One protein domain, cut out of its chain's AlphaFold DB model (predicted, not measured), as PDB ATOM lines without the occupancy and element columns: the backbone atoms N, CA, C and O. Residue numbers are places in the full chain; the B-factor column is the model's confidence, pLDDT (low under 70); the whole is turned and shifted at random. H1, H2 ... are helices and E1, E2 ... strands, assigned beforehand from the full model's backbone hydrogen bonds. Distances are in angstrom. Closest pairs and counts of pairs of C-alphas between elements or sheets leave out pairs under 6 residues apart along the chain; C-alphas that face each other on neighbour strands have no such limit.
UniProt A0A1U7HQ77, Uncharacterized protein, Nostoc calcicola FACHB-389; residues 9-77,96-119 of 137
ATOM      1  N   GLU A   9     -14.343  39.941   6.621       61.59
ATOM      2  CA  GLU A   9     -14.890  41.201   6.099       61.59
ATOM      3  C   GLU A   9     -15.864  41.029   4.914       61.59
ATOM      4  O   GLU A   9     -16.821  41.779   4.801       61.59
ATOM      5  N   GLY A  10     -15.659  40.027   4.047       79.38
ATOM      6  CA  GLY A  10     -16.539  39.799   2.892       79.38
ATOM      7  C   GLY A  10     -17.814  39.019   3.218       79.38
ATOM      8  O   GLY A  10     -18.790  39.119   2.485       79.38
ATOM      9  N   ILE A  11     -17.809  38.239   4.303       87.75
ATOM     10  CA  ILE A  11     -19.009  37.538   4.782       87.75
ATOM     11  C   ILE A  11     -19.888  38.519   5.548       87.75
ATOM     12  O   ILE A  11     -21.098  38.526   5.358       87.75
ATOM     13  N   ASP A  12     -19.273  39.372   6.365       91.31
ATOM     14  CA  ASP A  12     -19.995  40.346   7.176       91.31
ATOM     15  C   ASP A  12     -20.774  41.333   6.285       91.31
ATOM     16  O   ASP A  12     -21.966  41.537   6.495       91.31
ATOM     17  N   GLU A  13     -20.147  41.851   5.219       91.38
ATOM     18  CA  GLU A  13     -20.821  42.697   4.220       91.38
ATOM     19  C   GLU A  13     -21.976  41.962   3.519       91.38
ATOM     20  O   GLU A  13     -23.035  42.543   3.294       91.38
ATOM     21  N   GLN A  14     -21.805  40.671   3.214       92.38
ATOM     22  CA  GLN A  14     -22.852  39.862   2.585       92.38
ATOM     23  C   GLN A  14     -24.053  39.643   3.519       92.38
ATOM     24  O   GLN A  14     -25.191  39.736   3.065       92.38
ATOM     25  N   LEU A  15     -23.816  39.363   4.803       94.50
ATOM     26  CA  LEU A  15     -24.874  39.174   5.800       94.50
ATOM     27  C   LEU A  15     -25.648  40.473   6.045       94.50
ATOM     28  O   LEU A  15     -26.877  40.465   6.020       94.50
ATOM     29  N   CYS A  16     -24.931  41.587   6.219       95.25
ATOM     30  CA  CYS A  16     -25.524  42.915   6.343       95.25
ATOM     31  C   CYS A  16     -26.356  43.265   5.106       95.25
ATOM     32  O   CYS A  16     -27.528  43.599   5.235       95.25
ATOM     33  N   SER A  17     -25.800  43.094   3.902       95.19
ATOM     34  CA  SER A  17     -26.526  43.370   2.659       95.19
ATOM     35  C   SER A  17     -27.773  42.498   2.504       95.19
ATOM     36  O   SER A  17     -28.783  42.996   2.020       95.19
ATOM     37  N   LEU A  18     -27.724  41.222   2.902       95.38
ATOM     38  CA  LEU A  18     -28.883  40.328   2.856       95.38
ATOM     39  C   LEU A  18     -29.977  40.765   3.842       95.38
ATOM     40  O   LEU A  18     -31.158  40.720   3.505       95.38
ATOM     41  N   ALA A  19     -29.596  41.200   5.045       95.50
ATOM     42  CA  ALA A  19     -30.538  41.710   6.037       95.50
ATOM     43  C   ALA A  19     -31.201  43.017   5.576       95.50
ATOM     44  O   ALA A  19     -32.416  43.155   5.676       95.50
ATOM     45  N   GLU A  20     -30.425  43.955   5.031       95.69
ATOM     46  CA  GLU A  20     -30.934  45.227   4.502       95.69
ATOM     47  C   GLU A  20     -31.891  45.022   3.318       95.69
ATOM     48  O   GLU A  20     -32.960  45.638   3.261       95.69
ATOM     49  N   ASP A  21     -31.537  44.126   2.394       95.56
ATOM     50  CA  ASP A  21     -32.373  43.749   1.252       95.56
ATOM     51  C   ASP A  21     -33.692  43.129   1.725       95.56
ATOM     52  O   ASP A  21     -34.770  43.598   1.370       95.56
ATOM     53  N   TYR A  22     -33.631  42.171   2.651       94.25
ATOM     54  CA  TYR A  22     -34.829  41.585   3.241       94.25
ATOM     55  C   TYR A  22     -35.714  42.631   3.942       94.25
ATOM     56  O   TYR A  22     -36.939  42.625   3.768       94.25
ATOM     57  N   VAL A  23     -35.118  43.553   4.709       93.62
ATOM     58  CA  VAL A  23     -35.869  44.617   5.391       93.62
ATOM     59  C   VAL A  23     -36.570  45.520   4.380       93.62
ATOM     60  O   VAL A  23     -37.740  45.840   4.568       93.62
ATOM     61  N   THR A  24     -35.908  45.905   3.294       92.94
ATOM     62  CA  THR A  24     -36.473  46.850   2.317       92.94
ATOM     63  C   THR A  24     -37.407  46.202   1.293       92.94
ATOM     64  O   THR A  24     -38.353  46.850   0.843       92.94
ATOM     65  N   GLU A  25     -37.193  44.935   0.932       90.25
ATOM     66  CA  GLU A  25     -37.962  44.247  -0.111       90.25
ATOM     67  C   GLU A  25     -39.094  43.367   0.427       90.25
ATOM     68  O   GLU A  25     -40.082  43.154  -0.282       90.25
ATOM     69  N   GLN A  26     -38.975  42.848   1.653       88.44
ATOM     70  CA  GLN A  26     -39.944  41.906   2.223       88.44
ATOM     71  C   GLN A  26     -40.622  42.451   3.481       88.44
ATOM     72  O   GLN A  26     -41.849  42.471   3.539       88.44
ATOM     73  N   TYR A  27     -39.852  42.903   4.474       87.38
ATOM     74  CA  TYR A  27     -40.398  43.256   5.792       87.38
ATOM     75  C   TYR A  27     -41.066  44.643   5.823       87.38
ATOM     76  O   TYR A  27     -42.244  44.766   6.144       87.38
ATOM     77  N   CYS A  28     -40.341  45.689   5.427       88.44
ATOM     78  CA  CYS A  28     -40.790  47.083   5.341       88.44
ATOM     79  C   CYS A  28     -40.905  47.542   3.885       88.44
ATOM     80  O   CYS A  28     -40.490  48.649   3.527       88.44
ATOM     81  N   ARG A  29     -41.456  46.686   3.022       88.88
ATOM     82  CA  ARG A  29     -41.602  47.007   1.604       88.88
ATOM     83  C   ARG A  29     -42.479  48.243   1.415       88.88
ATOM     84  O   ARG A  29     -43.671  48.218   1.705       88.88
ATOM     85  N   VAL A  30     -41.881  49.304   0.877       88.25
ATOM     86  CA  VAL A  30     -42.571  50.572   0.611       88.25
ATOM     87  C   VAL A  30     -43.709  50.363  -0.390       88.25
ATOM     88  O   VAL A  30     -43.527  49.716  -1.426       88.25
ATOM     89  N   GLY A  31     -44.877  50.919  -0.071       84.06
ATOM     90  CA  GLY A  31     -46.116  50.748  -0.829       84.06
ATOM     91  C   GLY A  31     -46.839  49.427  -0.556       84.06
ATOM     92  O   GLY A  31     -47.857  49.155  -1.189       84.06
ATOM     93  N   SER A  32     -46.338  48.587   0.358       85.00
ATOM     94  CA  SER A  32     -47.138  47.485   0.892       85.00
ATOM     95  C   SER A  32     -48.171  48.041   1.858       85.00
ATOM     96  O   SER A  32     -47.815  48.680   2.850       85.00
ATOM     97  N   CYS A  33     -49.436  47.741   1.575       85.25
ATOM     98  CA  CYS A  33     -50.568  48.061   2.427       85.25
ATOM     99  C   CYS A  33     -51.191  46.765   2.957       85.25
ATOM    100  O   CYS A  33     -51.355  45.782   2.220       85.25
ATOM    101  N   SER A  34     -51.529  46.756   4.239       85.62
ATOM    102  CA  SER A  34     -52.317  45.692   4.848       85.62
ATOM    103  C   SER A  34     -53.615  46.257   5.399       85.62
ATOM    104  O   SER A  34     -53.678  47.393   5.861       85.62
ATOM    105  N   TYR A  35     -54.645  45.424   5.371       83.75
ATOM    106  CA  TYR A  35     -56.004  45.746   5.768       83.75
ATOM    107  C   TYR A  35     -56.433  44.785   6.869       83.75
ATOM    108  O   TYR A  35     -56.212  43.578   6.751       83.75
ATOM    109  N   ALA A  36     -57.075  45.310   7.909       84.44
ATOM    110  CA  ALA A  36     -57.708  44.530   8.959       84.44
ATOM    111  C   ALA A  36     -59.187  44.854   9.104       84.44
ATOM    112  O   ALA A  36     -59.572  46.021   9.122       84.44
ATOM    113  N   TRP A  37     -60.008  43.819   9.262       83.75
ATOM    114  CA  TRP A  37     -61.449  43.964   9.447       83.75
ATOM    115  C   TRP A  37     -62.035  42.850  10.318       83.75
ATOM    116  O   TRP A  37     -61.462  41.765  10.477       83.75
ATOM    117  N   ASP A  38     -63.215  43.125  10.872       75.81
ATOM    118  CA  ASP A  38     -64.025  42.120  11.555       75.81
ATOM    119  C   ASP A  38     -64.741  41.246  10.515       75.81
ATOM    120  O   ASP A  38     -65.491  41.735   9.671       75.81
ATOM    121  N   GLY A  39     -64.497  39.937  10.560       63.19
ATOM    122  CA  GLY A  39     -65.030  38.987   9.577       63.19
ATOM    123  C   GLY A  39     -66.497  38.601   9.779       63.19
ATOM    124  O   GLY A  39     -66.981  37.714   9.076       63.19
ATOM    125  N   GLY A  40     -67.209  39.190  10.749       57.78
ATOM    126  CA  GLY A  40     -68.641  38.960  10.940       57.78
ATOM    127  C   GLY A  40     -69.030  37.504  11.238       57.78
ATOM    128  O   GLY A  40     -70.098  37.053  10.815       57.78
ATOM    129  N   GLY A  41     -68.189  36.751  11.959       50.88
ATOM    130  CA  GLY A  41     -68.404  35.335  12.275       50.88
ATOM    131  C   GLY A  41     -68.243  35.025  13.762       50.88
ATOM    132  O   GLY A  41     -67.144  34.739  14.202       50.88
ATOM    133  N   ASP A  42     -69.360  35.018  14.499       47.97
ATOM    134  CA  ASP A  42     -69.476  34.708  15.937       47.97
ATOM    135  C   ASP A  42     -68.630  35.617  16.858       47.97
ATOM    136  O   ASP A  42     -67.421  35.472  16.991       47.97
ATOM    137  N   TYR A  43     -69.314  36.544  17.538       45.97
ATOM    138  CA  TYR A  43     -68.812  37.606  18.433       45.97
ATOM    139  C   TYR A  43     -68.045  37.125  19.690       45.97
ATOM    140  O   TYR A  43     -68.086  37.773  20.737       45.97
ATOM    141  N   THR A  44     -67.416  35.952  19.640       52.59
ATOM    142  CA  THR A  44     -66.682  35.329  20.742       52.59
ATOM    143  C   THR A  44     -65.175  35.233  20.504       52.59
ATOM    144  O   THR A  44     -64.469  34.861  21.441       52.59
ATOM    145  N   SER A  45     -64.671  35.600  19.319       48.28
ATOM    146  CA  SER A  45     -63.229  35.629  19.033       48.28
ATOM    147  C   SER A  45     -62.754  37.043  18.701       48.28
ATOM    148  O   SER A  45     -63.293  37.682  17.807       48.28
ATOM    149  N   ASP A  46     -61.709  37.491  19.397       55.25
ATOM    150  CA  ASP A  46     -60.849  38.653  19.094       55.25
ATOM    151  C   ASP A  46     -60.062  38.471  17.761       55.25
ATOM    152  O   ASP A  46     -58.973  39.013  17.583       55.25
ATOM    153  N   ASP A  47     -60.568  37.659  16.826       61.34
ATOM    154  CA  ASP A  47     -59.881  37.284  15.588       61.34
ATOM    155  C   ASP A  47     -60.154  38.338  14.506       61.34
ATOM    156  O   ASP A  47     -61.164  38.305  13.798       61.34
ATOM    157  N   LEU A  48     -59.237  39.296  14.391       67.94
ATOM    158  CA  LEU A  48     -59.180  40.203  13.248       67.94
ATOM    159  C   LEU A  48     -58.682  39.443  12.017       67.94
ATOM    160  O   LEU A  48     -57.662  38.753  12.070       67.94
ATOM    161  N   ASN A  49     -59.372  39.614  10.891       77.00
ATOM    162  CA  ASN A  49     -58.859  39.147   9.608       77.00
ATOM    163  C   ASN A  49     -57.854  40.179   9.111       77.00
ATOM    164  O   ASN A  49     -58.158  41.368   9.143       77.00
ATOM    165  N   VAL A  50     -56.677  39.729   8.678       77.50
ATOM    166  CA  VAL A  50     -55.624  40.593   8.135       77.50
ATOM    167  C   VAL A  50     -55.222  40.074   6.763       77.50
ATOM    168  O   VAL A  50     -54.826  38.917   6.626       77.50
ATOM    169  N   GLU A  51     -55.280  40.939   5.756       80.94
ATOM    170  CA  GLU A  51     -54.777  40.656   4.412       80.94
ATOM    171  C   GLU A  51     -53.829  41.760   3.951       80.94
ATOM    172  O   GLU A  51     -53.981  42.924   4.304       80.94
ATOM    173  N   THR A  52     -52.825  41.390   3.156       81.69
ATOM    174  CA  THR A  52     -51.883  42.333   2.533       81.69
ATOM    175  C   THR A  52     -52.136  42.363   1.034       81.69
ATOM    176  O   THR A  52     -52.231  41.308   0.406       81.69
ATOM    177  N   GLY A  53     -52.245  43.554   0.447       75.69
ATOM    178  CA  GLY A  53     -52.565  43.695  -0.969       75.69
ATOM    179  C   GLY A  53     -52.661  45.142  -1.444       75.69
ATOM    180  O   GLY A  53     -52.493  46.087  -0.685       75.69
ATOM    181  N   GLU A  54     -52.950  45.311  -2.734       70.06
ATOM    182  CA  GLU A  54     -53.071  46.632  -3.375       70.06
ATOM    183  C   GLU A  54     -54.437  47.299  -3.132       70.06
ATOM    184  O   GLU A  54     -54.616  48.474  -3.429       70.06
ATOM    185  N   CYS A  55     -55.424  46.549  -2.640       70.06
ATOM    186  CA  CYS A  55     -56.801  47.002  -2.477       70.06
ATOM    187  C   CYS A  55     -57.418  46.308  -1.256       70.06
ATOM    188  O   CYS A  55     -57.113  45.128  -1.041       70.06
ATOM    189  N   PRO A  56     -58.294  46.984  -0.491       72.44
ATOM    190  CA  PRO A  56     -59.037  46.342   0.582       72.44
ATOM    191  C   PRO A  56     -59.882  45.173   0.051       72.44
ATOM    192  O   PRO A  56     -60.297  45.178  -1.120       72.44
ATOM    193  N   PRO A  57     -60.171  44.175   0.899       73.62
ATOM    194  CA  PRO A  57     -61.069  43.081   0.549       73.62
ATOM    195  C   PRO A  57     -62.461  43.618   0.195       73.62
ATOM    196  O   PRO A  57     -63.013  44.482   0.871       73.62
ATOM    197  N   SER A  58     -63.053  43.087  -0.878       70.62
ATOM    198  CA  SER A  58     -64.328  43.584  -1.425       70.62
ATOM    199  C   SER A  58     -65.542  43.361  -0.514       70.62
ATOM    200  O   SER A  58     -66.582  43.971  -0.746       70.62
ATOM    201  N   ASP A  59     -65.418  42.482   0.481       68.62
ATOM    202  CA  ASP A  59     -66.481  42.107   1.419       68.62
ATOM    203  C   ASP A  59     -66.363  42.813   2.787       68.62
ATOM    204  O   ASP A  59     -67.171  42.543   3.674       68.62
ATOM    205  N   ALA A  60     -65.376  43.698   2.993       70.12
ATOM    206  CA  ALA A  60     -65.247  44.450   4.243       70.12
ATOM    207  C   ALA A  60     -66.056  45.755   4.194       70.12
ATOM    208  O   ALA A  60     -65.697  46.688   3.479       70.12
ATOM    209  N   ASP A  61     -67.132  45.819   4.986       71.50
ATOM    210  CA  ASP A  61     -67.930  47.039   5.196       71.50
ATOM    211  C   ASP A  61     -67.236  48.073   6.098       71.50
ATOM    212  O   ASP A  61     -67.651  49.224   6.068       71.50
ATOM    213  N   SER A  62     -66.255  47.650   6.909       81.19
ATOM    214  CA  SER A  62     -65.379  48.508   7.719       81.19
ATOM    215  C   SER A  62     -64.013  47.866   7.911       81.19
ATOM    216  O   SER A  62     -63.926  46.719   8.352       81.19
ATOM    217  N   TYR A  63     -62.946  48.609   7.616       81.62
ATOM    218  CA  TYR A  63     -61.570  48.146   7.789       81.62
ATOM    219  C   TYR A  63     -60.644  49.264   8.276       81.62
ATOM    220  O   TYR A  63     -60.843  50.443   7.978       81.62
ATOM    221  N   SER A  64     -59.607  48.864   9.006       85.44
ATOM    222  CA  SER A  64     -58.415  49.672   9.251       85.44
ATOM    223  C   SER A  64     -57.328  49.250   8.273       85.44
ATOM    224  O   SER A  64     -57.262  48.089   7.875       85.44
ATOM    225  N   TRP A  65     -56.469  50.174   7.884       87.62
ATOM    226  CA  TRP A  65     -55.359  49.903   6.986       87.62
ATOM    227  C   TRP A  65     -54.063  50.457   7.564       87.62
ATOM    228  O   TRP A  65     -54.075  51.356   8.409       87.62
ATOM    229  N   TRP A  66     -52.944  49.893   7.126       89.00
ATOM    230  CA  TRP A  66     -51.625  50.454   7.364       89.00
ATOM    231  C   TRP A  66     -50.719  50.247   6.160       89.00
ATOM    232  O   TRP A  66     -50.671  49.162   5.583       89.00
ATOM    233  N   GLU A  67     -49.983  51.291   5.802       89.31
ATOM    234  CA  GLU A  67     -49.091  51.318   4.648       89.31
ATOM    235  C   GLU A  67     -47.689  51.752   5.069       89.31
ATOM    236  O   GLU A  67     -47.511  52.714   5.816       89.31
ATOM    237  N   VAL A  68     -46.667  51.065   4.555       90.19
ATOM    238  CA  VAL A  68     -45.285  51.538   4.682       90.19
ATOM    239  C   VAL A  68     -45.020  52.600   3.614       90.19
ATOM    240  O   VAL A  68     -44.845  52.281   2.439       90.19
ATOM    241  N   VAL A  69     -44.941  53.864   4.028       90.06
ATOM    242  CA  VAL A  69     -44.770  55.021   3.127       90.06
ATOM    243  C   VAL A  69     -43.297  55.281   2.815       90.06
ATOM    244  O   VAL A  69     -42.933  55.703   1.716       90.06
ATOM    245  N   SER A  70     -42.411  55.010   3.774       91.25
ATOM    246  CA  SER A  70     -40.967  55.115   3.566       91.25
ATOM    247  C   SER A  70     -40.204  54.159   4.467       91.25
ATOM    248  O   SER A  70     -40.551  54.009   5.638       91.25
ATOM    249  N   CYS A  71     -39.119  53.600   3.943       92.44
ATOM    250  CA  CYS A  71     -38.135  52.829   4.690       92.44
ATOM    251  C   CYS A  71     -36.739  53.310   4.270       92.44
ATOM    252  O   CYS A  71     -36.402  53.269   3.087       92.44
ATOM    253  N   GLU A  72     -35.951  53.802   5.223       94.62
ATOM    254  CA  GLU A  72     -34.555  54.190   5.015       94.62
ATOM    255  C   GLU A  72     -33.671  53.442   6.013       94.62
ATOM    256  O   GLU A  72     -33.832  53.598   7.222       94.62
ATOM    257  N   ILE A  73     -32.727  52.646   5.512       95.62
ATOM    258  CA  ILE A  73     -31.729  51.982   6.352       95.62
ATOM    259  C   ILE A  73     -30.681  53.006   6.792       95.62
ATOM    260  O   ILE A  73     -30.084  53.691   5.960       95.62
ATOM    261  N   LEU A  74     -30.438  53.092   8.098       95.31
ATOM    262  CA  LEU A  74     -29.392  53.935   8.677       95.31
ATOM    263  C   LEU A  74     -28.085  53.166   8.869       95.31
ATOM    264  O   LEU A  74     -27.012  53.673   8.538       95.31
ATOM    265  N   SER A  75     -28.183  51.962   9.430       94.94
ATOM    266  CA  SER A  75     -27.046  51.091   9.713       94.94
ATOM    267  C   SER A  75     -27.480  49.643   9.871       94.94
ATOM    268  O   SER A  75     -28.606  49.364  10.275       94.94
ATOM    269  N   SER A  76     -26.548  48.733   9.606       95.06
ATOM    270  CA  SER A  76     -26.665  47.325   9.956       95.06
ATOM    271  C   SER A  76     -25.386  46.848  10.646       95.06
ATOM    272  O   SER A  76     -24.277  47.255  10.285       95.06
ATOM    273  N   GLU A  77     -25.525  45.996  11.657       95.56
ATOM    274  CA  GLU A  77     -24.394  45.385  12.353       95.56
ATOM    275  C   GLU A  77     -24.698  43.951  12.791       95.56
ATOM    276  O   GLU A  77     -25.832  43.589  13.092       95.56
ATOM    277  N   VAL A  96     -38.619  54.147   9.543       92.94
ATOM    278  CA  VAL A  96     -39.838  53.640   8.912       92.94
ATOM    279  C   VAL A  96     -40.988  54.599   9.192       92.94
ATOM    280  O   VAL A  96     -41.292  54.910  10.347       92.94
ATOM    281  N   ALA A  97     -41.629  55.077   8.129       91.56
ATOM    282  CA  ALA A  97     -42.895  55.795   8.206       91.56
ATOM    283  C   ALA A  97     -44.012  54.814   7.860       91.56
ATOM    284  O   ALA A  97     -44.033  54.265   6.757       91.56
ATOM    285  N   VAL A  98     -44.908  54.593   8.818       89.94
ATOM    286  CA  VAL A  98     -46.117  53.794   8.624       89.94
ATOM    287  C   VAL A  98     -47.295  54.731   8.754       89.94
ATOM    288  O   VAL A  98     -47.431  55.398   9.783       89.94
ATOM    289  N   ASP A  99     -48.105  54.777   7.712       88.88
ATOM    290  CA  ASP A  99     -49.410  55.406   7.765       88.88
ATOM    291  C   ASP A  99     -50.450  54.400   8.197       88.88
ATOM    292  O   ASP A  99     -50.319  53.206   7.923       88.88
ATOM    293  N   SER A 100     -51.457  54.875   8.905       87.06
ATOM    294  CA  SER A 100     -52.596  54.071   9.269       87.06
ATOM    295  C   SER A 100     -53.849  54.915   9.354       87.06
ATOM    296  O   SER A 100     -53.851  56.054   9.817       87.06
ATOM    297  N   GLY A 101     -54.942  54.297   8.945       85.56
ATOM    298  CA  GLY A 101     -56.245  54.924   8.950       85.56
ATOM    299  C   GLY A 101     -57.342  53.883   8.905       85.56
ATOM    300  O   GLY A 101     -57.112  52.678   9.041       85.56
ATOM    301  N   ASN A 102     -58.559  54.364   8.722       84.12
ATOM    302  CA  ASN A 102     -59.723  53.538   8.454       84.12
ATOM    303  C   ASN A 102     -60.237  53.798   7.039       84.12
ATOM    304  O   ASN A 102     -59.728  54.660   6.330       84.12
ATOM    305  N   GLU A 103     -61.249  53.048   6.632       78.62
ATOM    306  CA  GLU A 103     -61.907  53.128   5.322       78.62
ATOM    307  C   GLU A 103     -62.223  54.540   4.786       78.62
ATOM    308  O   GLU A 103     -62.227  54.748   3.574       78.62
ATOM    309  N   ASP A 104     -62.486  55.499   5.676       77.38
ATOM    310  CA  ASP A 104     -62.831  56.888   5.350       77.38
ATOM    311  C   ASP A 104     -61.633  57.856   5.434       77.38
ATOM    312  O   ASP A 104     -61.778  59.051   5.161       77.38
ATOM    313  N   GLU A 105     -60.463  57.374   5.852       75.81
ATOM    314  CA  GLU A 105     -59.257  58.179   6.039       75.81
ATOM    315  C   GLU A 105     -58.310  57.998   4.849       75.81
ATOM    316  O   GLU A 105     -57.980  56.881   4.453       75.81
ATOM    317  N   GLU A 106     -57.893  59.122   4.262       69.19
ATOM    318  CA  GLU A 106     -56.875  59.146   3.212       69.19
ATOM    319  C   GLU A 106     -55.471  59.083   3.822       69.19
ATOM    320  O   GLU A 106     -55.269  59.468   4.973       69.19
ATOM    321  N   VAL A 107     -54.510  58.642   3.009       67.25
ATOM    322  CA  VAL A 107     -53.091  58.580   3.373       67.25
ATOM    323  C   VAL A 107     -52.573  59.982   3.724       67.25
ATOM    324  O   VAL A 107     -52.632  60.900   2.898       67.25
ATOM    325  N   ASP A 108     -52.074  60.165   4.945       73.44
ATOM    326  CA  ASP A 108     -51.462  61.400   5.418       73.44
ATOM    327  C   ASP A 108     -49.984  61.452   4.997       73.44
ATOM    328  O   ASP A 108     -49.085  60.855   5.588       73.44
ATOM    329  N   GLU A 109     -49.701  62.251   3.969       64.38
ATOM    330  CA  GLU A 109     -48.347  62.416   3.423       64.38
ATOM    331  C   GLU A 109     -47.364  63.133   4.384       64.38
ATOM    332  O   GLU A 109     -46.197  63.334   4.039       64.38
ATOM    333  N   SER A 110     -47.801  63.570   5.576       77.06
ATOM    334  CA  SER A 110     -46.984  64.317   6.548       77.06
ATOM    335  C   SER A 110     -46.395  63.462   7.676       77.06
ATOM    336  O   SER A 110     -45.840  63.995   8.647       77.06
ATOM    337  N   ILE A 111     -46.456  62.137   7.542       83.31
ATOM    338  CA  ILE A 111     -45.964  61.213   8.563       83.31
ATOM    339  C   ILE A 111     -44.473  61.371   8.800       83.31
ATOM    340  O   ILE A 111     -43.638  61.393   7.897       83.31
ATOM    341  N   THR A 112     -44.138  61.454  10.084       85.31
ATOM    342  CA  THR A 112     -42.753  61.488  10.532       85.31
ATOM    343  C   THR A 112     -42.248  60.056  10.710       85.31
ATOM    344  O   THR A 112     -42.862  59.305  11.470       85.31
ATOM    345  N   PRO A 113     -41.132  59.669  10.068       90.44
ATOM    346  CA  PRO A 113     -40.579  58.336  10.239       90.44
ATOM    347  C   PRO A 113     -40.090  58.118  11.675       90.44
ATOM    348  O   PRO A 113     -39.487  59.001  12.292       90.44
ATOM    349  N   GLY A 114     -40.348  56.922  12.199       91.25
ATOM    350  CA  GLY A 114     -39.848  56.463  13.491       91.25
ATOM    351  C   GLY A 114     -38.625  55.570  13.323       91.25
ATOM    352  O   GLY A 114     -38.558  54.782  12.383       91.25
ATOM    353  N   LEU A 115     -37.668  55.671  14.250       93.88
ATOM    354  CA  LEU A 115     -36.555  54.724  14.321       93.88
ATOM    355  C   LEU A 115     -37.076  53.358  14.780       93.88
ATOM    356  O   LEU A 115     -37.667  53.252  15.857       93.88
ATOM    357  N   ARG A 116     -36.831  52.337  13.966       93.06
ATOM    358  CA  ARG A 116     -37.087  50.926  14.238       93.06
ATOM    359  C   ARG A 116     -35.764  50.181  14.245       93.06
ATOM    360  O   ARG A 116     -34.883  50.476  13.441       93.06
ATOM    361  N   LYS A 117     -35.651  49.231  15.162       95.69
ATOM    362  CA  LYS A 117     -34.510  48.337  15.281       95.69
ATOM    363  C   LYS A 117     -35.013  46.938  14.971       95.69
ATOM    364  O   LYS A 117     -35.856  46.436  15.701       95.69
ATOM    365  N   ILE A 118     -34.540  46.367  13.875       95.69
ATOM    366  CA  ILE A 118     -35.044  45.112  13.324       95.69
ATOM    367  C   ILE A 118     -33.924  44.081  13.410       95.69
ATOM    368  O   ILE A 118     -32.828  44.308  12.905       95.69
ATOM    369  N   TYR A 119     -34.193  42.946  14.043       96.31
ATOM    370  CA  TYR A 119     -33.262  41.831  14.149       96.31
ATOM    371  C   TYR A 119     -33.591  40.793  13.083       96.31
ATOM    372  O   TYR A 119     -34.673  40.209  13.092       96.31
TER     373      TYR A 119
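Overview. This is residues 9 to 77 and 96 to 119 of the 137 residues of an uncharacterized protein of Nostoc calcicola FACHB-389 (UniProt A0A1U7HQ77). A narrow, twisted sheet of four strands is drawn out along the domain, with the long strand E3 running through it and past its other strands to helix H1, which makes one end of the longest axis. The hairpin of E1 and E2, with its loop at residues 39 to 47, makes the other end, and E5 crosses near E3 close to where E4 begins. The printed part has 93 residues, with named elements in the order H1, E1, E2, E3, E4, E5; the sheet's order is E2, E1, E3, E4, all antiparallel, and the class is mixed, helices and strands. The whole is loose, with a radius of gyration of the C-alphas of 16.7 A, and elongated, spanning 55 by 30 by 20 A.

Arrangement. In the sheet, E3, residues 63 to 77, and E1, residues 33 to 38, are antiparallel inner strands at 139 degrees; N 36 and O 64 are 2.8 A apart, within hydrogen-bond range. On the other side of E3 is the edge strand E4, residues 96 to 102, antiparallel to it at 175 degrees, with N 67 and O 99 2.9 A apart. The other edge strand, E2, residues 48 to 52, forms a hairpin with E1 at 158 degrees, with N 35 and O 51 2.8 A apart. E3 bends by 74 degrees at residue 74. H1, residues 9 to 27, is on the sheet, with 27 pairs of C-alphas within 10 A, made with E3 by its residues 12 to 27; the closest C-alphas of H1 and E3, those of Cys 16 and Ser 76, are 5.8 A apart. In H1, 14 of 15 O i to N i+4 pairs are within hydrogen-bond range. E5, residues 114 to 119, pairs with no named strand. E3 and E5 are near each other, with 13 pairs of C-alphas within 10 A. The closest C-alphas of E4 and E5, those of Val 96 and Gly 114, are 5.4 A apart. E2 is apart from E3, E4 and E5.

Along the chain. E3 is the longest strand, 37.6 A from C-alpha 63 at (-61.570, 48.146, 7.789) to C-alpha 77. H1 is 25.6 A long and begins with C-alpha 9 at (-14.890, 41.201, 6.099). E4 measures 19.9 A, E1 17.3 A, E5 16.1 A and E2 13.1 A. E5 ends with C-alpha 119 at (-33.262, 41.831, 14.149).

Size, cuts and confidence. The two C-alphas farthest apart, those of Glu 9 and Asp 42, are 55.8 A apart. Residues 78 to 95 are not printed, and C-alphas 77 and 96 are 17.8 A apart across the cut. The link from E4 to E5 is long, with 11 residues. The mean pLDDT of the printed part is 82.1; residue 9, residues 39 to 48, residue 59, residues 106 to 107 and residue 109 are under 70.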